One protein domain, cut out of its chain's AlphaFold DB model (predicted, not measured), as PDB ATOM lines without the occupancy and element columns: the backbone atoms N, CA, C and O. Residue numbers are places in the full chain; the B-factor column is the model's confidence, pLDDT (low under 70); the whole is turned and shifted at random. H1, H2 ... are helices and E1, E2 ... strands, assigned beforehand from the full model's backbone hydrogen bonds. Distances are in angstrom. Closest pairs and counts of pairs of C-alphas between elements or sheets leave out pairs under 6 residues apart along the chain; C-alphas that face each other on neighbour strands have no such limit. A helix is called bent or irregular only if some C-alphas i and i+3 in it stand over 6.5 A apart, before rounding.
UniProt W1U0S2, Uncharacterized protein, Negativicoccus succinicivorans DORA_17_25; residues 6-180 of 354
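Overview. This is residues 6 to 180 of the 354 residues of an uncharacterized protein of Negativicoccus succinicivorans DORA_17_25 (UniProt W1U0S2). Two helical lobes sit side by side, with the short strand E1 between them: one lobe has H1 and H3 along the long helix H8, with H2 crossing near H1, and the other is a looser group of H4, H5 and H6. H7 bridges the lobes along one side, from near H4 to near H1, and residues 157 to 162, which stand free, lead from its end toward H8. The printed part has 175 residues, with eight named helices and one named strand in the order H1, H2, H3, E1, H4, H5, H6, H7, H8, and is mostly helix. It is compact, with a radius of gyration of the C-alphas of 16.2 A, and its C-alphas span 46 by 32 by 29 A.

Along the chain. Find C-alpha 8 at (172.850, 250.988, 285.048); from there H1 runs over residues 8 to 19, 16.5 A long. Next come H2, residues 33 to 45, 18.2 A, and H3, residues 56 to 64. E1 is residues 74 to 76, beginning at C-alpha 74 at (168.154, 266.470, 297.357). Then follow H4, residues 83 to 94, 16.4 A; H5, residues 108 to 120, 18.3 A; H6, residues 131 to 137; and H7, residues 145 to 158, 20.2 A. H7 is neither bent nor irregular, but only just: C-alphas 149 and 152 are 6.1 A apart. H8, residues 163 to 180, is 26.1 A long and ends at C-alpha 180 at (171.665, 244.361, 287.405).

Arrangement. Start at Ala 9 and Ser 177, the closest C-alphas of H1 and H8 at 4.0 A; these helices touch at a shallow tilt of 24 degrees, opposite ways. H3 touches H8 too, at a shallow tilt of 20 degrees, opposite ways, closest at the C-alphas of Ala 63 and Ala 171, 4.9 A. H1, with residues 14 to 17 alone, and H2, with residues 35 to 39 alone, only just touch, with 3 pairs of C-alphas within 8 A, the closest being Gln 14 and Thr 35 at 6.8 A. E1 pairs with no named strand, but residues 129 to 130 pair with it, antiparallel. H4 and H5 are close but not clearly touching, with the C-alphas of Gln 89 and Leu 110 closest at 6.8 A. H5 and H6 are likewise close but not clearly touching, closest at Gln 118 and Thr 133, 6.8 A between C-alphas, and about perpendicular at 88 degrees. H7 is close to but not clearly touching H4, where the C-alphas of Asp 84 and Ile 145 are closest at 6.9 A, and H1, where those of Glu 19 and Arg 156 are closest at 7.6 A. H2 and H5 are apart. In H1 to H6 and H8 every O i to N i+4 pair is within hydrogen-bond range; in H7, 7 of 10 are.

Size, cuts and confidence. The two C-alphas farthest apart are those of Ala 101 and Ala 164, at 48.3 A. The printed part has no cut; the links H1 to H2 and H4 to H5 are long. The mean pLDDT of the printed part is 82.9, and the model's low-confidence residues, under 70, include residues 142 to 161 and 178 to 180.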
ATOM      1  N   ALA A   6     178.173 251.470 291.289       81.94
ATOM      2  CA  ALA A   6     178.007 252.241 290.063       81.94
ATOM      3  C   ALA A   6     177.482 251.360 288.922       81.94
ATOM      4  O   ALA A   6     177.725 250.155 288.897       81.94
ATOM      5  N   GLY A   7     176.776 251.963 287.966       77.69
ATOM      6  CA  GLY A   7     176.260 251.294 286.774       77.69
ATOM      7  C   GLY A   7     174.773 251.541 286.514       77.69
ATOM      8  O   GLY A   7     174.093 252.280 287.226       77.69
ATOM      9  N   ASP A   8     174.244 250.860 285.497       80.12
ATOM     10  CA  ASP A   8     172.850 250.988 285.048       80.12
ATOM     11  C   ASP A   8     171.817 250.734 286.153       80.12
ATOM     12  O   ASP A   8     170.743 251.344 286.148       80.12
ATOM     13  N   ALA A   9     172.132 249.842 287.099       83.38
ATOM     14  CA  ALA A   9     171.265 249.540 288.233       83.38
ATOM     15  C   ALA A   9     171.041 250.777 289.107       83.38
ATOM     16  O   ALA A   9     169.907 251.111 289.460       83.38
ATOM     17  N   VAL A  10     172.145 251.465 289.402       88.12
ATOM     18  CA  VAL A  10     172.186 252.674 290.216       88.12
ATOM     19  C   VAL A  10     171.543 253.831 289.471       88.12
ATOM     20  O   VAL A  10     170.741 254.547 290.061       88.12
ATOM     21  N   GLN A  11     171.815 253.974 288.171       85.62
ATOM     22  CA  GLN A  11     171.159 254.991 287.349       85.62
ATOM     23  C   GLN A  11     169.635 254.826 287.394       85.62
ATOM     24  O   GLN A  11     168.916 255.787 287.640       85.62
ATOM     25  N   SER A  12     169.146 253.597 287.217       84.81
ATOM     26  CA  SER A  12     167.710 253.298 287.251       84.81
ATOM     27  C   SER A  12     167.095 253.624 288.623       84.81
ATOM     28  O   SER A  12     165.995 254.164 288.711       84.81
ATOM     29  N   LEU A  13     167.814 253.342 289.717       89.75
ATOM     30  CA  LEU A  13     167.396 253.737 291.065       89.75
ATOM     31  C   LEU A  13     167.320 255.263 291.212       89.75
ATOM     32  O   LEU A  13     166.348 255.775 291.760       89.75
ATOM     33  N   GLN A  14     168.329 255.989 290.733       91.06
ATOM     34  CA  GLN A  14     168.346 257.450 290.777       91.06
ATOM     35  C   GLN A  14     167.204 258.051 289.957       91.06
ATOM     36  O   GLN A  14     166.537 258.948 290.455       91.06
ATOM     37  N   GLU A  15     166.929 257.539 288.755       87.06
ATOM     38  CA  GLU A  15     165.790 257.957 287.923       87.06
ATOM     39  C   GLU A  15     164.462 257.802 288.675       87.06
ATOM     40  O   GLU A  15     163.670 258.743 288.724       87.06
ATOM     41  N   ALA A  16     164.259 256.668 289.352       89.25
ATOM     42  CA  ALA A  16     163.079 256.460 290.187       89.25
ATOM     43  C   ALA A  16     163.029 257.431 291.387       89.25
ATOM     44  O   ALA A  16     161.984 258.009 291.666       89.25
ATOM     45  N   LEU A  17     164.150 257.682 292.075       91.25
ATOM     46  CA  LEU A  17     164.209 258.659 293.178       91.25
ATOM     47  C   LEU A  17     163.989 260.108 292.710       91.25
ATOM     48  O   LEU A  17     163.467 260.924 293.472       91.25
ATOM     49  N   ILE A  18     164.389 260.444 291.480       87.81
ATOM     50  CA  ILE A  18     164.137 261.747 290.851       87.81
ATOM     51  C   ILE A  18     162.645 261.921 290.586       87.81
ATOM     52  O   ILE A  18     162.099 262.986 290.885       87.81
ATOM     53  N   GLU A  19     161.998 260.889 290.044       83.25
ATOM     54  CA  GLU A  19     160.563 260.883 289.752       83.25
ATOM     55  C   GLU A  19     159.715 260.987 291.027       83.25
ATOM     56  O   GLU A  19     158.745 261.744 291.057       83.25
ATOM     57  N   GLU A  20     160.145 260.331 292.107       87.00
ATOM     58  CA  GLU A  20     159.502 260.398 293.425       87.00
ATOM     59  C   GLU A  20     159.842 261.672 294.222       87.00
ATOM     60  O   GLU A  20     159.380 261.843 295.348       87.00
ATOM     61  N   GLY A  21     160.641 262.590 293.668       88.81
ATOM     62  CA  GLY A  21     160.946 263.874 294.310       88.81
ATOM     63  C   GLY A  21     161.932 263.794 295.480       88.81
ATOM     64  O   GLY A  21     161.980 264.706 296.298       88.81
ATOM     65  N   TYR A  22     162.736 262.731 295.569       92.38
ATOM     66  CA  TYR A  22     163.769 262.569 296.605       92.38
ATOM     67  C   TYR A  22     165.164 262.982 296.136       92.38
ATOM     68  O   TYR A  22     166.005 263.339 296.958       92.38
ATOM     69  N   LEU A  23     165.427 262.977 294.829       90.25
ATOM     70  CA  LEU A  23     166.718 263.359 294.251       90.25
ATOM     71  C   LEU A  23     166.518 264.456 293.201       90.25
ATOM     72  O   LEU A  23     165.601 264.377 292.397       90.25
ATOM     73  N   ALA A  24     167.351 265.494 293.191       86.31
ATOM     74  CA  ALA A  24     167.259 266.617 292.247       86.31
ATOM     75  C   ALA A  24     168.534 266.802 291.407       86.31
ATOM     76  O   ALA A  24     168.804 267.892 290.912       86.31
ATOM     77  N   ARG A  25     169.314 265.733 291.234       79.50
ATOM     78  CA  ARG A  25     170.491 265.692 290.355       79.50
ATOM     79  C   ARG A  25     170.230 264.803 289.145       79.50
ATOM     80  O   ARG A  25     169.284 264.024 289.154       79.50
ATOM     81  N   GLU A  26     171.088 264.897 288.135       78.69
ATOM     82  CA  GLU A  26     171.089 263.937 287.028       78.69
ATOM     83  C   GLU A  26     171.423 262.521 287.533       78.69
ATOM     84  O   GLU A  26     172.223 262.344 288.455       78.69
ATOM     85  N   ALA A  27     170.807 261.508 286.920       82.81
ATOM     86  CA  ALA A  27     171.105 260.108 287.193       82.81
ATOM     87  C   ALA A  27     172.433 259.714 286.522       82.81
ATOM     88  O   ALA A  27     172.484 259.220 285.388       82.81
ATOM     89  N   ASP A  28     173.532 259.975 287.222       76.50
ATOM     90  CA  ASP A  28     174.897 259.675 286.782       76.50
ATOM     91  C   ASP A  28     175.259 258.184 286.884       76.50
ATOM     92  O   ASP A  28     176.245 257.752 286.288       76.50
ATOM     93  N   GLY A  29     174.433 257.409 287.589       80.81
ATOM     94  CA  GLY A  29     174.608 256.006 287.927       80.81
ATOM     95  C   GLY A  29     175.787 255.726 288.847       80.81
ATOM     96  O   GLY A  29     176.323 254.622 288.819       80.81
ATOM     97  N   VAL A  30     176.173 256.696 289.677       82.88
ATOM     98  CA  VAL A  30     177.094 256.513 290.801       82.88
ATOM     99  C   VAL A  30     176.337 256.679 292.110       82.88
ATOM    100  O   VAL A  30     175.693 257.692 292.386       82.88
ATOM    101  N   PHE A  31     176.429 255.674 292.973       86.81
ATOM    102  CA  PHE A  31     175.745 255.684 294.253       86.81
ATOM    103  C   PHE A  31     176.595 256.479 295.249       86.81
ATOM    104  O   PHE A  31     177.318 255.927 296.072       86.81
ATOM    105  N   GLY A  32     176.526 257.806 295.155       86.69
ATOM    106  CA  GLY A  32     177.209 258.729 296.060       86.69
ATOM    107  C   GLY A  32     176.407 259.079 297.320       86.69
ATOM    108  O   GLY A  32     175.319 258.558 297.572       86.69
ATOM    109  N   SER A  33     176.926 260.033 298.098       89.19
ATOM    110  CA  SER A  33     176.284 260.521 299.330       89.19
ATOM    111  C   SER A  33     174.903 261.140 299.100       89.19
ATOM    112  O   SER A  33     174.011 260.969 299.927       89.19
ATOM    113  N   THR A  34     174.691 261.829 297.975       91.12
ATOM    114  CA  THR A  34     173.384 262.408 297.630       91.12
ATOM    115  C   THR A  34     172.342 261.314 297.390       91.12
ATOM    116  O   THR A  34     171.242 261.397 297.934       91.12
ATOM    117  N   THR A  35     172.702 260.257 296.648       93.25
ATOM    118  CA  THR A  35     171.839 259.088 296.409       93.25
ATOM    119  C   THR A  35     171.513 258.377 297.722       93.25
ATOM    120  O   THR A  35     170.350 258.094 297.988       93.25
ATOM    121  N   GLU A  36     172.508 258.155 298.588       94.31
ATOM    122  CA  GLU A  36     172.292 257.546 299.907       94.31
ATOM    123  C   GLU A  36     171.357 258.386 300.777       94.31
ATOM    124  O   GLU A  36     170.423 257.861 301.384       94.31
ATOM    125  N   LYS A  37     171.569 259.704 300.817       95.44
ATOM    126  CA  LYS A  37     170.729 260.609 301.597       95.44
ATOM    127  C   LYS A  37     169.287 260.617 301.085       95.44
ATOM    128  O   LYS A  37     168.372 260.550 301.905       95.44
ATOM    129  N   ALA A  38     169.093 260.649 299.766       94.62
ATOM    130  CA  ALA A  38     167.775 260.578 299.135       94.62
ATOM    131  C   ALA A  38     167.079 259.250 299.462       94.62
ATOM    132  O   ALA A  38     165.904 259.232 299.822       94.62
ATOM    133  N   LEU A  39     167.827 258.146 299.428       95.44
ATOM    134  CA  LEU A  39     167.321 256.820 299.756       95.44
ATOM    135  C   LEU A  39     166.909 256.696 301.228       95.44
ATOM    136  O   LEU A  39     165.835 256.181 301.527       95.44
ATOM    137  N   ARG A  40     167.736 257.186 302.158       95.69
ATOM    138  CA  ARG A  40     167.416 257.199 303.596       95.69
ATOM    139  C   ARG A  40     166.171 258.034 303.881       95.69
ATOM    140  O   ARG A  40     165.348 257.645 304.707       95.69
ATOM    141  N   LEU A  41     166.034 259.167 303.192       94.50
ATOM    142  CA  LEU A  41     164.864 260.031 303.293       94.50
ATOM    143  C   LEU A  41     163.602 259.311 302.801       94.50
ATOM    144  O   LEU A  41     162.604 259.280 303.513       94.50
ATOM    145  N   TYR A  42     163.692 258.639 301.651       94.06
ATOM    146  CA  TYR A  42     162.626 257.790 301.121       94.06
ATOM    147  C   TYR A  42     162.237 256.669 302.087       94.06
ATOM    148  O   TYR A  42     161.065 256.505 302.409       94.06
ATOM    149  N   GLN A  43     163.214 255.916 302.600       95.81
ATOM    150  CA  GLN A  43     162.961 254.827 303.544       95.81
ATOM    151  C   GLN A  43     162.214 255.325 304.781       95.81
ATOM    152  O   GLN A  43     161.225 254.716 305.181       95.81
ATOM    153  N   ARG A  44     162.648 256.455 305.349       94.56
ATOM    154  CA  ARG A  44     161.993 257.068 306.507       94.56
ATOM    155  C   ARG A  44     160.543 257.446 306.199       94.56
ATOM    156  O   ARG A  44     159.659 257.097 306.975       94.56
ATOM    157  N   ASP A  45     160.300 258.122 305.079       92.75
ATOM    158  CA  ASP A  45     158.964 258.598 304.697       92.75
ATOM    159  C   ASP A  45     158.001 257.446 304.369       92.75
ATOM    160  O   ASP A  45     156.798 257.561 304.588       92.75
ATOM    161  N   GLN A  46     158.530 256.308 303.910       92.31
ATOM    162  CA  GLN A  46     157.761 255.086 303.655       92.31
ATOM    163  C   GLN A  46     157.641 254.148 304.869       92.31
ATOM    164  O   GLN A  46     157.060 253.065 304.749       92.31
ATOM    165  N   GLY A  47     158.199 254.517 306.028       92.69
ATOM    166  CA  GLY A  47     158.200 253.678 307.231       92.69
ATOM    167  C   GLY A  47     159.036 252.396 307.106       92.69
ATOM    168  O   GLY A  47     158.763 251.410 307.790       92.69
ATOM    169  N   LEU A  48     160.031 252.387 306.218       93.50
ATOM    170  CA  LEU A  48     160.978 251.289 306.032       93.50
ATOM    171  C   LEU A  48     162.184 251.436 306.979       93.50
ATOM    172  O   LEU A  48     162.496 252.546 307.422       93.50
ATOM    173  N   PRO A  49     162.927 250.347 307.255       95.19
ATOM    174  CA  PRO A  49     164.226 250.448 307.912       95.19
ATOM    175  C   PRO A  49     165.159 251.414 307.161       95.19
ATOM    176  O   PRO A  49     165.412 251.251 305.968       95.19
ATOM    177  N   VAL A  50     165.691 252.420 307.863       96.38
ATOM    178  CA  VAL A  50     166.540 253.477 307.280       96.38
ATOM    179  C   VAL A  50     167.987 252.989 307.155       96.38
ATOM    180  O   VAL A  50     168.895 253.447 307.852       96.38
ATOM    181  N   THR A  51     168.208 252.005 306.288       95.06
ATOM    182  CA  THR A  51     169.514 251.361 306.085       95.06
ATOM    183  C   THR A  51     170.444 252.182 305.196       95.06
ATOM    184  O   THR A  51     171.662 252.086 305.341       95.06
ATOM    185  N   GLY A  52     169.893 253.002 304.295       92.25
ATOM    186  CA  GLY A  52     170.648 253.616 303.200       92.25
ATOM    187  C   GLY A  52     171.052 252.628 302.101       92.25
ATOM    188  O   GLY A  52     171.855 252.974 301.240       92.25
ATOM    189  N   GLN A  53     170.477 251.423 302.102       92.69
ATOM    190  CA  GLN A  53     170.681 250.398 301.081       92.69
ATOM    191  C   GLN A  53     169.382 250.141 300.316       92.69
ATOM    192  O   GLN A  53     168.310 250.025 300.908       92.69
ATOM    193  N   ALA A  54     169.471 250.050 298.992       90.94
ATOM    194  CA  ALA A  54     168.354 249.664 298.141       90.94
ATOM    195  C   ALA A  54     168.294 248.133 298.066       90.94
ATOM    196  O   ALA A  54     169.031 247.512 297.286       90.94
ATOM    197  N   ASP A  55     167.454 247.550 298.917       89.38
ATOM    198  CA  ASP A  55     167.096 246.133 298.926       89.38
ATOM    199  C   ASP A  55     165.808 245.866 298.121       89.38
ATOM    200  O   ASP A  55     165.157 246.781 297.613       89.38
ATOM    201  N   GLU A  56     165.441 244.592 297.975       86.19
ATOM    202  CA  GLU A  56     164.265 244.183 297.199       86.19
ATOM    203  C   GLU A  56     162.947 244.730 297.770       86.19
ATOM    204  O   GLU A  56     162.049 245.104 297.011       86.19
ATOM    205  N   THR A  57     162.833 244.839 299.098       88.44
ATOM    206  CA  THR A  57     161.631 245.379 299.754       88.44
ATOM    207  C   THR A  57     161.470 246.865 299.451       88.44
ATOM    208  O   THR A  57     160.385 247.312 299.075       88.44
ATOM    209  N   MET A  58     162.558 247.628 299.552       91.44
ATOM    210  CA  MET A  58     162.583 249.048 299.231       91.44
ATOM    211  C   MET A  58     162.287 249.288 297.750       91.44
ATOM    212  O   MET A  58     161.449 250.133 297.439       91.44
ATOM    213  N   LEU A  59     162.909 248.524 296.846       88.12
ATOM    214  CA  LEU A  59     162.675 248.632 295.404       88.12
ATOM    215  C   LEU A  59     161.217 248.322 295.040       88.12
ATOM    216  O   LEU A  59     160.617 249.046 294.248       88.12
ATOM    217  N   THR A  60     160.624 247.296 295.656       85.56
ATOM    218  CA  THR A  60     159.203 246.965 295.467       85.56
ATOM    219  C   THR A  60     158.316 248.120 295.918       85.56
ATOM    220  O   THR A  60     157.478 248.587 295.150       85.56
ATOM    221  N   ARG A  61     158.564 248.670 297.116       89.00
ATOM    222  CA  ARG A  61     157.810 249.832 297.607       89.00
ATOM    223  C   ARG A  61     157.980 251.052 296.696       89.00
ATOM    224  O   ARG A  61     157.016 251.775 296.455       89.00
ATOM    225  N   LEU A  62     159.189 251.270 296.172       87.06
ATOM    226  CA  LEU A  62     159.495 252.368 295.250       87.06
ATOM    227  C   LEU A  62     158.693 252.247 293.961       87.06
ATOM    228  O   LEU A  62     158.147 253.244 293.501       87.06
ATOM    229  N   ALA A  63     158.541 251.036 293.425       84.50
ATOM    230  CA  ALA A  63     157.717 250.789 292.246       84.50
ATOM    231  C   ALA A  63     156.219 251.075 292.473       84.50
ATOM    232  O   ALA A  63     155.538 251.456 291.525       84.50
ATOM    233  N   GLU A  64     155.721 250.925 293.702       83.62
ATOM    234  CA  GLU A  64     154.293 251.030 294.053       83.62
ATOM    235  C   GLU A  64     153.858 252.415 294.566       83.62
ATOM    236  O   GLU A  64     152.667 252.658 294.736       83.62
ATOM    237  N   THR A  65     154.793 253.326 294.846       78.38
ATOM    238  CA  THR A  65     154.463 254.654 295.404       78.38
ATOM    239  C   THR A  65     153.780 255.540 294.350       78.38
ATOM    240  O   THR A  65     154.282 255.659 293.245       78.38
ATOM    241  N   ASP A  66     152.645 256.175 294.643       69.19
ATOM    242  CA  ASP A  66     151.863 256.894 293.611       69.19
ATOM    243  C   ASP A  66     151.931 258.432 293.715       69.19
ATOM    244  O   ASP A  66     151.229 259.141 292.989       69.19
ATOM    245  N   ALA A  67     152.786 258.984 294.586       71.38
ATOM    246  CA  ALA A  67     152.901 260.431 294.763       71.38
ATOM    247  C   ALA A  67     154.339 260.886 295.078       71.38
ATOM    248  O   ALA A  67     154.888 260.478 296.105       71.38
ATOM    249  N   PRO A  68     154.909 261.807 294.270       78.69
ATOM    250  CA  PRO A  68     156.183 262.437 294.581       78.69
ATOM    251  C   PRO A  68     156.131 263.212 295.899       78.69
ATOM    252  O   PRO A  68     155.124 263.838 296.243       78.69
ATOM    253  N   ARG A  69     157.254 263.226 296.609       83.25
ATOM    254  CA  ARG A  69     157.444 263.991 297.840       83.25
ATOM    255  C   ARG A  69     157.384 265.499 297.563       83.25
ATOM    256  O   ARG A  69     158.140 266.028 296.754       83.25
ATOM    257  N   ASP A  70     156.559 266.215 298.328       74.62
ATOM    258  CA  ASP A  70     156.423 267.684 298.255       74.62
ATOM    259  C   ASP A  70     157.614 268.442 298.887       74.62
ATOM    260  O   ASP A  70     157.737 269.654 298.766       74.62
ATOM    261  N   GLY A  71     158.529 267.748 299.568       67.12
ATOM    262  CA  GLY A  71     159.718 268.325 300.211       67.12
ATOM    263  C   GLY A  71     160.795 268.852 299.251       67.12
ATOM    264  O   GLY A  71     161.640 269.628 299.687       67.12
ATOM    265  N   GLY A  72     160.739 268.489 297.967       78.88
ATOM    266  CA  GLY A  72     161.792 268.782 296.994       78.88
ATOM    267  C   GLY A  72     162.948 267.780 297.066       78.88
ATOM    268  O   GLY A  72     163.256 267.227 298.125       78.88
ATOM    269  N   GLY A  73     163.577 267.524 295.919       87.69
ATOM    270  CA  GLY A  73     164.650 266.541 295.809       87.69
ATOM    271  C   GLY A  73     165.982 267.053 296.357       87.69
ATOM    272  O   GLY A  73     166.266 268.250 296.336       87.69
ATOM    273  N   ILE A  74     166.830 266.136 296.822       92.56
ATOM    274  CA  ILE A  74     168.154 266.470 297.357       92.56
ATOM    275  C   ILE A  74     169.123 266.830 296.220       92.56
ATOM    276  O   ILE A  74     169.263 266.083 295.251       92.56
ATOM    277  N   LEU A  75     169.826 267.954 296.374       89.69
ATOM    278  CA  LEU A  75     170.873 268.462 295.481       89.69
ATOM    279  C   LEU A  75     172.277 268.160 296.010       89.69
ATOM    280  O   LEU A  75     173.133 267.667 295.274       89.69
ATOM    281  N   TYR A  76     172.507 268.429 297.295       91.12
ATOM    282  CA  TYR A  76     173.789 268.185 297.952       91.12
ATOM    283  C   TYR A  76     173.577 267.604 299.346       91.12
ATOM    284  O   TYR A  76     172.618 267.940 300.033       91.12
ATOM    285  N   ALA A  77     174.473 266.727 299.771       93.62
ATOM    286  CA  ALA A  77     174.423 266.026 301.039       93.62
ATOM    287  C   ALA A  77     175.829 265.930 301.655       93.62
ATOM    288  O   ALA A  77     176.824 265.997 300.921       93.62
ATOM    289  N   PRO A  78     175.922 265.705 302.980       91.44
ATOM    290  CA  PRO A  78     177.196 265.486 303.652       91.44
ATOM    291  C   PRO A  78     178.049 264.426 302.946       91.44
ATOM    292  O   PRO A  78     177.554 263.370 302.548       91.44
ATOM    293  N   GLY A  79     179.331 264.729 302.755       82.62
ATOM    294  CA  GLY A  79     180.268 263.925 301.970       82.62
ATOM    295  C   GLY A  79     180.342 264.273 300.480       82.62
ATOM    296  O   GLY A  79     181.184 263.710 299.789       82.62
ATOM    297  N   ASN A  80     179.509 265.186 299.957       85.56
ATOM    298  CA  ASN A  80     179.786 265.784 298.648       85.56
ATOM    299  C   ASN A  80     181.051 266.655 298.698       85.56
ATOM    300  O   ASN A  80     181.368 267.249 299.728       85.56
ATOM    301  N   LEU A  81     181.741 266.739 297.559       76.88
ATOM    302  CA  LEU A  81     182.998 267.461 297.381       76.88
ATOM    303  C   LEU A  81     182.944 268.298 296.093       76.88
ATOM    304  O   LEU A  81     182.229 267.927 295.159       76.88
ATOM    305  N   GLY A  82     183.726 269.375 296.016       68.44
ATOM    306  CA  GLY A  82     183.991 270.113 294.773       68.44
ATOM    307  C   GLY A  82     183.662 271.608 294.821       68.44
ATOM    308  O   GLY A  82     183.267 272.146 295.852       68.44
ATOM    309  N   GLY A  83     183.824 272.290 293.682       66.25
ATOM    310  CA  GLY A  83     183.630 273.745 293.562       66.25
ATOM    311  C   GLY A  83     182.206 274.219 293.874       66.25
ATOM    312  O   GLY A  83     182.018 275.283 294.466       66.25
ATOM    313  N   ASP A  84     181.201 273.391 293.589       77.56
ATOM    314  CA  ASP A  84     179.822 273.656 294.011       77.56
ATOM    315  C   ASP A  84     179.705 273.772 295.535       77.56
ATOM    316  O   ASP A  84     178.973 274.615 296.051       77.56
ATOM    317  N   ILE A  85     180.459 272.945 296.265       83.38
ATOM    318  CA  ILE A  85     180.478 272.974 297.724       83.38
ATOM    319  C   ILE A  85     181.228 274.199 298.238       83.38
ATOM    320  O   ILE A  85     180.763 274.819 299.188       83.38
ATOM    321  N   VAL A  86     182.316 274.609 297.575       76.25
ATOM    322  CA  VAL A  86     183.000 275.883 297.875       76.25
ATOM    323  C   VAL A  86     182.009 277.039 297.771       76.25
ATOM    324  O   VAL A  86     181.918 277.876 298.666       76.25
ATOM    325  N   THR A  87     181.217 277.061 296.700       80.38
ATOM    326  CA  THR A  87     180.206 278.099 296.492       80.38
ATOM    327  C   THR A  87     179.101 278.023 297.544       80.38
ATOM    328  O   THR A  87     178.707 279.053 298.080       80.38
ATOM    329  N   LEU A  88     178.620 276.824 297.898       88.88
ATOM    330  CA  LEU A  88     177.669 276.643 299.000       88.88
ATOM    331  C   LEU A  88     178.225 277.193 300.316       88.88
ATOM    332  O   LEU A  88     177.545 277.969 300.980       88.88
ATOM    333  N   GLN A  89     179.463 276.850 300.673       91.75
ATOM    334  CA  GLN A  89     180.128 277.376 301.866       91.75
ATOM    335  C   GLN A  89     180.194 278.908 301.819       91.75
ATOM    336  O   GLN A  89     179.819 279.573 302.777       91.75
ATOM    337  N   GLN A  90     180.575 279.494 300.684       88.12
ATOM    338  CA  GLN A  90     180.586 280.950 300.520       88.12
ATOM    339  C   GLN A  90     179.192 281.579 300.675       88.12
ATOM    340  O   GLN A  90     179.070 282.638 301.288       88.12
ATOM    341  N   LEU A  91     178.135 280.937 300.164       92.31
ATOM    342  CA  LEU A  91     176.757 281.417 300.307       92.31
ATOM    343  C   LEU A  91     176.291 281.389 301.764       92.31
ATOM    344  O   LEU A  91     175.769 282.391 302.243       92.31
ATOM    345  N   PHE A  92     176.518 280.283 302.475       95.56
ATOM    346  CA  PHE A  92     176.168 280.171 303.892       95.56
ATOM    347  C   PHE A  92     176.974 281.142 304.761       95.56
ATOM    348  O   PHE A  92     176.398 281.804 305.621       95.56
ATOM    349  N   ALA A  93     178.275 281.299 304.496       94.00
ATOM    350  CA  ALA A  93     179.102 282.290 305.181       94.00
ATOM    351  C   ALA A  93     178.589 283.722 304.952       94.00
ATOM    352  O   ALA A  93     178.570 284.530 305.879       94.00
ATOM    353  N   ALA A  94     178.125 284.039 303.737       91.81
ATOM    354  CA  ALA A  94     177.552 285.346 303.411       91.81
ATOM    355  C   ALA A  94     176.197 285.615 304.093       91.81
ATOM    356  O   ALA A  94     175.847 286.774 304.293       91.81
ATOM    357  N   GLU A  95     175.444 284.571 304.444       93.00
ATOM    358  CA  GLU A  95     174.230 284.657 305.274       93.00
ATOM    359  C   GLU A  95     174.550 284.672 306.786       93.00
ATOM    360  O   GLU A  95     173.650 284.789 307.611       93.00
ATOM    361  N   GLY A  96     175.831 284.595 307.166       95.06
ATOM    362  CA  GLY A  96     176.286 284.688 308.556       95.06
ATOM    363  C   GLY A  96     176.409 283.353 309.292       95.06
ATOM    364  O   GLY A  96     176.633 283.357 310.502       95.06
ATOM    365  N   TYR A  97     176.295 282.216 308.599       97.06
ATOM    366  CA  TYR A  97     176.483 280.899 309.210       97.06
ATOM    367  C   TYR A  97     177.963 280.503 309.280       97.06
ATOM    368  O   TYR A  97     178.732 280.708 308.338       97.06
ATOM    369  N   GLU A  98     178.357 279.857 310.377       94.56
ATOM    370  CA  GLU A  98     179.703 279.305 310.538       94.56
ATOM    371  C   GLU A  98     179.857 277.998 309.749       94.56
ATOM    372  O   GLU A  98     179.263 276.975 310.080       94.56
ATOM    373  N   VAL A  99     180.673 278.032 308.693       91.06
ATOM    374  CA  VAL A  99     180.923 276.875 307.809       91.06
ATOM    375  C   VAL A  99     182.405 276.542 307.630       91.06
ATOM    376  O   VAL A  99     182.738 275.635 306.868       91.06
ATOM    377  N   GLY A 100     183.285 277.270 308.321       87.19
ATOM    378  CA  GLY A 100     184.731 277.136 308.184       87.19
ATOM    379  C   GLY A 100     185.278 277.738 306.887       87.19
ATOM    380  O   GLY A 100     184.646 278.583 306.247       87.19
ATOM    381  N   ALA A 101     186.495 277.332 306.521       83.19
ATOM    382  CA  ALA A 101     187.109 277.746 305.264       83.19
ATOM    383  C   ALA A 101     186.362 277.117 304.066       83.19
ATOM    384  O   ALA A 101     185.956 275.960 304.172       83.19
ATOM    385  N   PRO A 102     186.223 277.818 302.921       81.25
ATOM    386  CA  PRO A 102     185.632 277.265 301.699       81.25
ATOM    387  C   PRO A 102     186.534 276.203 301.038       81.25
ATOM    388  O   PRO A 102     187.159 276.438 300.006       81.25
ATOM    389  N   ASP A 103     186.652 275.043 301.673       72.94
ATOM    390  CA  ASP A 103     187.522 273.931 301.282       72.94
ATOM    391  C   ASP A 103     186.879 272.974 300.264       72.94
ATOM    392  O   ASP A 103     187.532 272.057 299.762       72.94
ATOM    393  N   GLY A 104     185.602 273.190 299.938       71.88
ATOM    394  CA  GLY A 104     184.855 272.366 298.999       71.88
ATOM    395  C   GLY A 104     184.408 271.033 299.580       71.88
ATOM    396  O   GLY A 104     184.084 270.133 298.807       71.88
ATOM    397  N   VAL A 105     184.379 270.887 300.908       82.06
ATOM    398  CA  VAL A 105     183.944 269.676 301.604       82.06
ATOM    399  C   VAL A 105     182.605 269.901 302.294       82.06
ATOM    400  O   VAL A 105     182.459 270.754 303.168       82.06
ATOM    401  N   TYR A 106     181.605 269.075 301.968       88.94
ATOM    402  CA  TYR A 106     180.331 269.091 302.684       88.94
ATOM    403  C   TYR A 106     180.497 268.295 303.982       88.94
ATOM    404  O   TYR A 106     180.042 267.157 304.105       88.94
ATOM    405  N   GLY A 107     181.218 268.892 304.928       86.88
ATOM    406  CA  GLY A 107     181.558 268.310 306.221       86.88
ATOM    407  C   GLY A 107     180.548 268.625 307.324       86.88
ATOM    408  O   GLY A 107     179.445 269.124 307.083       86.88
ATOM    409  N   GLU A 108     180.942 268.341 308.563       91.25
ATOM    410  CA  GLU A 108     180.103 268.526 309.752       91.25
ATOM    411  C   GLU A 108     179.690 269.989 309.962       91.25
ATOM    412  O   GLU A 108     178.514 270.251 310.194       91.25
ATOM    413  N   GLN A 109     180.613 270.944 309.798       91.50
ATOM    414  CA  GLN A 109     180.323 272.375 309.984       91.50
ATOM    415  C   GLN A 109     179.252 272.865 309.004       91.50
ATOM    416  O   GLN A 109     178.232 273.412 309.419       91.50
ATOM    417  N   LEU A 110     179.414 272.574 307.705       95.81
ATOM    418  CA  LEU A 110     178.387 272.904 306.715       95.81
ATOM    419  C   LEU A 110     177.067 272.177 307.017       95.81
ATOM    420  O   LEU A 110     176.004 272.772 306.897       95.81
ATOM    421  N   THR A 111     177.113 270.920 307.468       97.19
ATOM    422  CA  THR A 111     175.908 270.172 307.871       97.19
ATOM    423  C   THR A 111     175.150 270.872 308.999       97.19
ATOM    424  O   THR A 111     173.931 271.020 308.910       97.19
ATOM    425  N   GLN A 112     175.851 271.335 310.037       97.44
ATOM    426  CA  GLN A 112     175.257 272.063 311.161       97.44
ATOM    427  C   GLN A 112     174.683 273.418 310.723       97.44
ATOM    428  O   GLN A 112     173.565 273.763 311.113       97.44
ATOM    429  N   ALA A 113     175.394 274.153 309.863       97.94
ATOM    430  CA  ALA A 113     174.901 275.396 309.273       97.94
ATOM    431  C   ALA A 113     173.608 275.175 308.474       97.94
ATOM    432  O   ALA A 113     172.618 275.871 308.691       97.94
ATOM    433  N   VAL A 114     173.567 274.141 307.626       98.06
ATOM    434  CA  VAL A 114     172.371 273.774 306.848       98.06
ATOM    435  C   VAL A 114     171.203 273.412 307.759       98.06
ATOM    436  O   VAL A 114     170.085 273.865 307.532       98.06
ATOM    437  N   GLN A 115     171.438 272.618 308.807       98.38
ATOM    438  CA  GLN A 115     170.394 272.257 309.771       98.38
ATOM    439  C   GLN A 115     169.855 273.475 310.530       98.38
ATOM    440  O   GLN A 115     168.661 273.535 310.826       98.38
ATOM    441  N   THR A 116     170.727 274.430 310.852       98.31
ATOM    442  CA  THR A 116     170.353 275.678 311.528       98.31
ATOM    443  C   THR A 116     169.496 276.539 310.609       98.31
ATOM    444  O   THR A 116     168.370 276.866 310.975       98.31
ATOM    445  N   PHE A 117     169.954 276.774 309.378       97.44
ATOM    446  CA  PHE A 117     169.187 277.462 308.341       97.44
ATOM    447  C   PHE A 117     167.813 276.817 308.122       97.44
ATOM    448  O   PHE A 117     166.785 277.491 308.138       97.44
ATOM    449  N   GLN A 118     167.761 275.487 307.985       97.44
ATOM    450  CA  GLN A 118     166.501 274.765 307.812       97.44
ATOM    451  C   GLN A 118     165.540 275.011 308.976       97.44
ATOM    452  O   GLN A 118     164.366 275.292 308.752       97.44
ATOM    453  N   ARG A 119     166.036 274.971 310.215       97.88
ATOM    454  CA  ARG A 119     165.226 275.227 311.410       97.88
ATOM    455  C   ARG A 119     164.696 276.660 311.455       97.88
ATOM    456  O   ARG A 119     163.518 276.852 311.740       97.88
ATOM    457  N   GLU A 120     165.545 277.643 311.175       97.69
ATOM    458  CA  GLU A 120     165.191 279.069 311.214       97.69
ATOM    459  C   GLU A 120     164.168 279.450 310.141       97.69
ATOM    460  O   GLU A 120     163.300 280.290 310.374       97.69
ATOM    461  N   HIS A 121     164.215 278.780 308.990       95.56
ATOM    462  CA  HIS A 121     163.293 279.004 307.881       95.56
ATOM    463  C   HIS A 121     162.082 278.055 307.866       95.56
ATOM    464  O   HIS A 121     161.317 278.059 306.901       95.56
ATOM    465  N   GLY A 122     161.879 277.254 308.921       95.44
ATOM    466  CA  GLY A 122     160.734 276.340 309.032       95.44
ATOM    467  C   GLY A 122     160.734 275.208 307.998       95.44
ATOM    468  O   GLY A 122     159.675 274.687 307.649       95.44
ATOM    469  N   LEU A 123     161.910 274.846 307.485       94.12
ATOM    470  CA  LEU A 123     162.113 273.713 306.592       94.12
ATOM    471  C   LEU A 123     162.281 272.415 307.385       94.12
ATOM    472  O   LEU A 123     162.592 272.401 308.578       94.12
ATOM    473  N   GLU A 124     162.129 271.294 306.687       93.44
ATOM    474  CA  GLU A 124     162.460 269.999 307.257       93.44
ATOM    475  C   GLU A 124     163.973 269.902 307.527       93.44
ATOM    476  O   GLU A 124     164.793 270.102 306.630       93.44
ATOM    477  N   VAL A 125     164.360 269.584 308.764       96.38
ATOM    478  CA  VAL A 125     165.771 269.550 309.177       96.38
ATOM    479  C   VAL A 125     166.409 268.225 308.757       96.38
ATOM    480  O   VAL A 125     166.514 267.281 309.541       96.38
ATOM    481  N   ILE A 126     166.837 268.145 307.497       94.75
ATOM    482  CA  ILE A 126     167.492 266.957 306.929       94.75
ATOM    483  C   ILE A 126     169.018 267.090 306.863       94.75
ATOM    484  O   ILE A 126     169.702 266.077 306.692       94.75
ATOM    485  N   GLY A 127     169.575 268.297 307.010       94.94
ATOM    486  CA  GLY A 127     171.022 268.568 306.940       94.94
ATOM    487  C   GLY A 127     171.649 268.361 305.557       94.94
ATOM    488  O   GLY A 127     172.868 268.301 305.428       94.94
ATOM    489  N   ALA A 128     170.812 268.232 304.534       95.81
ATOM    490  CA  ALA A 128     171.170 268.200 303.125       95.81
ATOM    491  C   ALA A 128     170.517 269.400 302.429       95.81
ATOM    492  O   ALA A 128     169.462 269.856 302.867       95.81
ATOM    493  N   ILE A 129     171.122 269.891 301.353       94.50
ATOM    494  CA  ILE A 129     170.533 270.919 300.499       94.50
ATOM    495  C   ILE A 129     169.531 270.237 299.576       94.50
ATOM    496  O   ILE A 129     169.926 269.560 298.627       94.50
ATOM    497  N   ASP A 130     168.246 270.404 299.854       92.69
ATOM    498  CA  ASP A 130     167.171 270.099 298.913       92.69
ATOM    499  C   ASP A 130     166.774 271.338 298.101       92.69
ATOM    500  O   ASP A 130     167.271 272.448 298.306       92.69
ATOM    501  N   GLU A 131     165.875 271.140 297.146       88.12
ATOM    502  CA  GLU A 131     165.335 272.196 296.295       88.12
ATOM    503  C   GLU A 131     164.732 273.382 297.072       88.12
ATOM    504  O   GLU A 131     164.899 274.531 296.654       88.12
ATOM    505  N   LYS A 132     164.066 273.136 298.211       90.25
ATOM    506  CA  LYS A 132     163.483 274.200 299.047       90.25
ATOM    507  C   LYS A 132     164.567 274.997 299.771       90.25
ATOM    508  O   LYS A 132     164.539 276.228 299.752       90.25
ATOM    509  N   THR A 133     165.546 274.301 300.347       93.69
ATOM    510  CA  THR A 133     166.720 274.902 300.990       93.69
ATOM    511  C   THR A 133     167.486 275.759 299.987       93.69
ATOM    512  O   THR A 133     167.774 276.925 300.256       93.69
ATOM    513  N   TRP A 134     167.744 275.219 298.792       89.62
ATOM    514  CA  TRP A 134     168.413 275.932 297.707       89.62
ATOM    515  C   TRP A 134     167.649 277.184 297.275       89.62
ATOM    516  O   TRP A 134     168.234 278.264 297.180       89.62
ATOM    517  N   SER A 135     166.338 277.063 297.037       87.12
ATOM    518  CA  SER A 135     165.513 278.183 296.583       87.12
ATOM    519  C   SER A 135     165.486 279.345 297.576       87.12
ATOM    520  O   SER A 135     165.383 280.492 297.143       87.12
ATOM    521  N   LEU A 136     165.551 279.071 298.882       90.94
ATOM    522  CA  LEU A 136     165.621 280.117 299.902       90.94
ATOM    523  C   LEU A 136     167.019 280.727 300.002       90.94
ATOM    524  O   LEU A 136     167.129 281.950 299.981       90.94
ATOM    525  N   LEU A 137     168.068 279.897 300.027       90.31
ATOM    526  CA  LEU A 137     169.465 280.347 300.112       90.31
ATOM    527  C   LEU A 137     169.865 281.251 298.935       90.31
ATOM    528  O   LEU A 137     170.662 282.175 299.076       90.31
ATOM    529  N   THR A 138     169.315 280.981 297.751       86.12
ATOM    530  CA  THR A 138     169.656 281.694 296.509       86.12
ATOM    531  C   THR A 138     168.674 282.804 296.145       86.12
ATOM    532  O   THR A 138     168.846 283.475 295.125       86.12
ATOM    533  N   ARG A 139     167.639 283.038 296.959       83.56
ATOM    534  CA  ARG A 139     166.562 283.974 296.623       83.56
ATOM    535  C   ARG A 139     167.106 285.385 296.372       83.56
ATOM    536  O   ARG A 139     167.693 285.998 297.255       83.56
ATOM    537  N   GLY A 140     166.858 285.917 295.173       69.69
ATOM    538  CA  GLY A 140     167.312 287.256 294.776       69.69
ATOM    539  C   GLY A 140     168.780 287.340 294.338       69.69
ATOM    540  O   GLY A 140     169.283 288.448 294.163       69.69
ATOM    541  N   ARG A 141     169.463 286.202 294.143       74.31
ATOM    542  CA  ARG A 141     170.855 286.117 293.676       74.31
ATOM    543  C   ARG A 141     170.910 285.394 292.322       74.31
ATOM    544  O   ARG A 141     170.286 284.348 292.163       74.31
ATOM    545  N   ASP A 142     171.664 285.917 291.353       62.62
ATOM    546  CA  ASP A 142     171.963 285.205 290.097       62.62
ATOM    547  C   ASP A 142     173.243 284.376 290.295       62.62
ATOM    548  O   ASP A 142     174.355 284.899 290.245       62.62
ATOM    549  N   ILE A 143     173.085 283.097 290.646       64.25
ATOM    550  CA  ILE A 143     174.196 282.193 290.985       64.25
ATOM    551  C   ILE A 143     174.294 281.107 289.918       64.25
ATOM    552  O   ILE A 143     173.306 280.425 289.654       64.25
ATOM    553  N   ALA A 144     175.491 280.887 289.364       54.88
ATOM    554  CA  ALA A 144     175.738 279.935 288.275       54.88
ATOM    555  C   ALA A 144     175.320 278.480 288.591       54.88
ATOM    556  O   ALA A 144     174.819 277.789 287.710       54.88
ATOM    557  N   ILE A 145     175.410 278.031 289.851       55.53
ATOM    558  CA  ILE A 145     174.913 276.705 290.291       55.53
ATOM    559  C   ILE A 145     173.401 276.539 290.044       55.53
ATOM    560  O   ILE A 145     172.902 275.432 289.835       55.53
ATOM    561  N   SER A 146     172.660 277.649 289.984       50.75
ATOM    562  CA  SER A 146     171.214 277.667 289.751       50.75
ATOM    563  C   SER A 146     170.813 277.269 288.328       50.75
ATOM    564  O   SER A 146     169.629 277.307 288.027       50.75
ATOM    565  N   ARG A 147     171.730 276.921 287.421       55.50
ATOM    566  CA  ARG A 147     171.374 276.500 286.054       55.50
ATOM    567  C   ARG A 147     171.359 274.976 285.903       55.50
ATOM    568  O   ARG A 147     170.347 274.447 285.445       55.50
ATOM    569  N   GLY A 148     172.369 274.264 286.412       52.38
ATOM    570  CA  GLY A 148     172.401 272.792 286.451       52.38
ATOM    571  C   GLY A 148     171.420 272.163 287.454       52.38
ATOM    572  O   GLY A 148     170.630 271.295 287.087       52.38
ATOM    573  N   ALA A 149     171.392 272.648 288.702       52.72
ATOM    574  CA  ALA A 149     170.483 272.153 289.749       52.72
ATOM    575  C   ALA A 149     168.994 272.414 289.429       52.72
ATOM    576  O   ALA A 149     168.116 271.616 289.757       52.72
ATOM    577  N   VAL A 150     168.699 273.529 288.751       51.38
ATOM    578  CA  VAL A 150     167.325 273.945 288.413       51.38
ATOM    579  C   VAL A 150     166.839 273.318 287.104       51.38
ATOM    580  O   VAL A 150     165.630 273.245 286.880       51.38
ATOM    581  N   LYS A 151     167.734 272.802 286.249       53.56
ATOM    582  CA  LYS A 151     167.355 272.044 285.046       53.56
ATOM    583  C   LYS A 151     166.498 270.827 285.411       53.56
ATOM    584  O   LYS A 151     165.399 270.697 284.877       53.56
ATOM    585  N   GLY A 152     166.916 270.033 286.403       52.12
ATOM    586  CA  GLY A 152     166.131 268.896 286.908       52.12
ATOM    587  C   GLY A 152     164.763 269.308 287.478       52.12
ATOM    588  O   GLY A 152     163.756 268.648 287.220       52.12
ATOM    589  N   MET A 153     164.694 270.452 288.172       56.91
ATOM    590  CA  MET A 153     163.436 271.037 288.662       56.91
ATOM    591  C   MET A 153     162.494 271.436 287.507       56.91
ATOM    592  O   MET A 153     161.295 271.149 287.544       56.91
ATOM    593  N   ARG A 154     163.032 272.070 286.455       54.53
ATOM    594  CA  ARG A 154     162.280 272.524 285.270       54.53
ATOM    595  C   ARG A 154     161.810 271.366 284.392       54.53
ATOM    596  O   ARG A 154     160.675 271.393 283.923       54.53
ATOM    597  N   GLU A 155     162.637 270.343 284.196       55.12
ATOM    598  CA  GLU A 155     162.298 269.172 283.377       55.12
ATOM    599  C   GLU A 155     161.184 268.328 284.010       55.12
ATOM    600  O   GLU A 155     160.261 267.914 283.300       55.12
ATOM    601  N   ARG A 156     161.200 268.162 285.343       58.75
ATOM    602  CA  ARG A 156     160.096 267.542 286.100       58.75
ATOM    603  C   ARG A 156     158.787 268.316 285.986       58.75
ATOM    604  O   ARG A 156     157.725 267.710 285.860       58.75
ATOM    605  N   ALA A 157     158.853 269.647 286.024       52.50
ATOM    606  CA  ALA A 157     157.676 270.499 285.875       52.50
ATOM    607  C   ALA A 157     157.112 270.482 284.439       52.50
ATOM    608  O   ALA A 157     155.898 270.608 284.258       52.50
ATOM    609  N   ALA A 158     157.972 270.303 283.430       47.25
ATOM    610  CA  ALA A 158     157.607 270.318 282.012       47.25
ATOM    611  C   ALA A 158     156.990 268.995 281.511       47.25
ATOM    612  O   ALA A 158     156.118 269.022 280.642       47.25
ATOM    613  N   HIS A 159     157.374 267.843 282.071       53.28
ATOM    614  CA  HIS A 159     156.863 266.530 281.656       53.28
ATOM    615  C   HIS A 159     155.731 266.042 282.572       53.28
ATOM    616  O   HIS A 159     155.909 265.169 283.425       53.28
ATOM    617  N   LYS A 160     154.517 266.575 282.384       56.72
ATOM    618  CA  LYS A 160     153.312 266.039 283.043       56.72
ATOM    619  C   LYS A 160     152.871 264.716 282.398       56.72
ATOM    620  O   LYS A 160     151.885 264.680 281.672       56.72
ATOM    621  N   LYS A 161     153.574 263.618 282.695       66.44
ATOM    622  CA  LYS A 161     153.060 262.254 282.465       66.44
ATOM    623  C   LYS A 161     151.854 261.986 283.365       66.44
ATOM    624  O   LYS A 161     151.833 262.474 284.504       66.44
ATOM    625  N   THR A 162     150.887 261.207 282.884       71.38
ATOM    626  CA  THR A 162     149.756 260.737 283.702       71.38
ATOM    627  C   THR A 162     150.247 259.791 284.802       71.38
ATOM    628  O   THR A 162     151.282 259.146 284.643       71.38
ATOM    629  N   ALA A 163     149.515 259.675 285.917       66.56
ATOM    630  CA  ALA A 163     149.893 258.767 287.008       66.56
ATOM    631  C   ALA A 163     150.103 257.321 286.510       66.56
ATOM    632  O   ALA A 163     151.101 256.693 286.834       66.56
ATOM    633  N   ALA A 164     149.235 256.840 285.614       68.19
ATOM    634  CA  ALA A 164     149.336 255.494 285.048       68.19
ATOM    635  C   ALA A 164     150.581 255.273 284.165       68.19
ATOM    636  O   ALA A 164     151.112 254.163 284.131       68.19
ATOM    637  N   GLU A 165     151.047 256.294 283.438       74.81
ATOM    638  CA  GLU A 165     152.290 256.216 282.652       74.81
ATOM    639  C   GLU A 165     153.520 256.193 283.564       74.81
ATOM    640  O   GLU A 165     154.411 255.373 283.357       74.81
ATOM    641  N   ARG A 166     153.527 257.020 284.619       72.19
ATOM    642  CA  ARG A 166     154.606 257.058 285.619       72.19
ATOM    643  C   ARG A 166     154.762 255.725 286.341       72.19
ATOM    644  O   ARG A 166     155.852 255.163 286.366       72.19
ATOM    645  N   SER A 167     153.666 255.159 286.854       73.19
ATOM    646  CA  SER A 167     153.723 253.886 287.584       73.19
ATOM    647  C   SER A 167     154.196 252.729 286.683       73.19
ATOM    648  O   SER A 167     154.915 251.842 287.146       73.19
ATOM    649  N   ARG A 168     153.874 252.743 285.377       80.44
ATOM    650  CA  ARG A 168     154.374 251.747 284.405       80.44
ATOM    651  C   ARG A 168     155.868 251.898 284.118       80.44
ATOM    652  O   ARG A 168     156.592 250.906 284.222       80.44
ATOM    653  N   ASP A 169     156.314 253.107 283.778       77.31
ATOM    654  CA  ASP A 169     157.719 253.389 283.465       77.31
ATOM    655  C   ASP A 169     158.604 253.076 284.676       77.31
ATOM    656  O   ASP A 169     159.587 252.343 284.563       77.31
ATOM    657  N   LYS A 170     158.189 253.512 285.868       79.38
ATOM    658  CA  LYS A 170     158.903 253.244 287.115       79.38
ATOM    659  C   LYS A 170     158.990 251.754 287.437       79.38
ATOM    660  O   LYS A 170     160.066 251.267 287.781       79.38
ATOM    661  N   ALA A 171     157.905 250.992 287.277       77.81
ATOM    662  CA  ALA A 171     157.945 249.542 287.474       77.81
ATOM    663  C   ALA A 171     158.924 248.850 286.504       77.81
ATOM    664  O   ALA A 171     159.565 247.859 286.864       77.81
ATOM    665  N   GLN A 172     159.071 249.363 285.278       79.19
ATOM    666  CA  GLN A 172     160.046 248.865 284.309       79.19
ATOM    667  C   GLN A 172     161.486 249.248 284.693       79.19
ATOM    668  O   GLN A 172     162.375 248.393 284.648       79.19
ATOM    669  N   THR A 173     161.704 250.486 285.139       78.62
ATOM    670  CA  THR A 173     162.994 251.001 285.622       78.62
ATOM    671  C   THR A 173     163.487 250.236 286.853       78.62
ATOM    672  O   THR A 173     164.619 249.752 286.880       78.62
ATOM    673  N   VAL A 174     162.618 250.004 287.840       78.81
ATOM    674  CA  VAL A 174     162.947 249.213 289.038       78.81
ATOM    675  C   VAL A 174     163.284 247.761 288.675       78.81
ATOM    676  O   VAL A 174     164.262 247.212 289.184       78.81
ATOM    677  N   LYS A 175     162.553 247.142 287.736       77.56
ATOM    678  CA  LYS A 175     162.882 245.795 287.226       77.56
ATOM    679  C   LYS A 175     164.236 245.737 286.512       77.56
ATOM    680  O   LYS A 175     164.911 244.710 286.572       77.56
ATOM    681  N   LYS A 176     164.643 246.803 285.813       74.06
ATOM    682  CA  LYS A 176     165.984 246.902 285.211       74.06
ATOM    683  C   LYS A 176     167.059 246.979 286.301       74.06
ATOM    684  O   LYS A 176     168.077 246.288 286.201       74.06
ATOM    685  N   SER A 177     166.793 247.753 287.352       71.38
ATOM    686  CA  SER A 177     167.679 247.896 288.507       71.38
ATOM    687  C   SER A 177     167.909 246.568 289.237       71.38
ATOM    688  O   SER A 177     169.051 246.144 289.410       71.38
ATOM    689  N   SER A 178     166.841 245.834 289.564       69.44
ATOM    690  CA  SER A 178     166.951 244.564 290.296       69.44
ATOM    691  C   SER A 178     167.715 243.478 289.530       69.44
ATOM    692  O   SER A 178     168.495 242.740 290.127       69.44
ATOM    693  N   ARG A 179     167.578 243.412 288.196       68.12
ATOM    694  CA  ARG A 179     168.315 242.456 287.342       68.12
ATOM    695  C   ARG A 179     169.823 242.707 287.283       68.12
ATOM    696  O   ARG A 179     170.569 241.785 286.972       68.12
ATOM    697  N   SER A 180     170.263 243.939 287.531       60.28
ATOM    698  CA  SER A 180     171.665 244.361 287.405       60.28
ATOM    699  C   SER A 180     172.373 244.563 288.754       60.28
ATOM    700  O   SER A 180     173.592 244.704 288.783       60.28
TER     701      SER A 180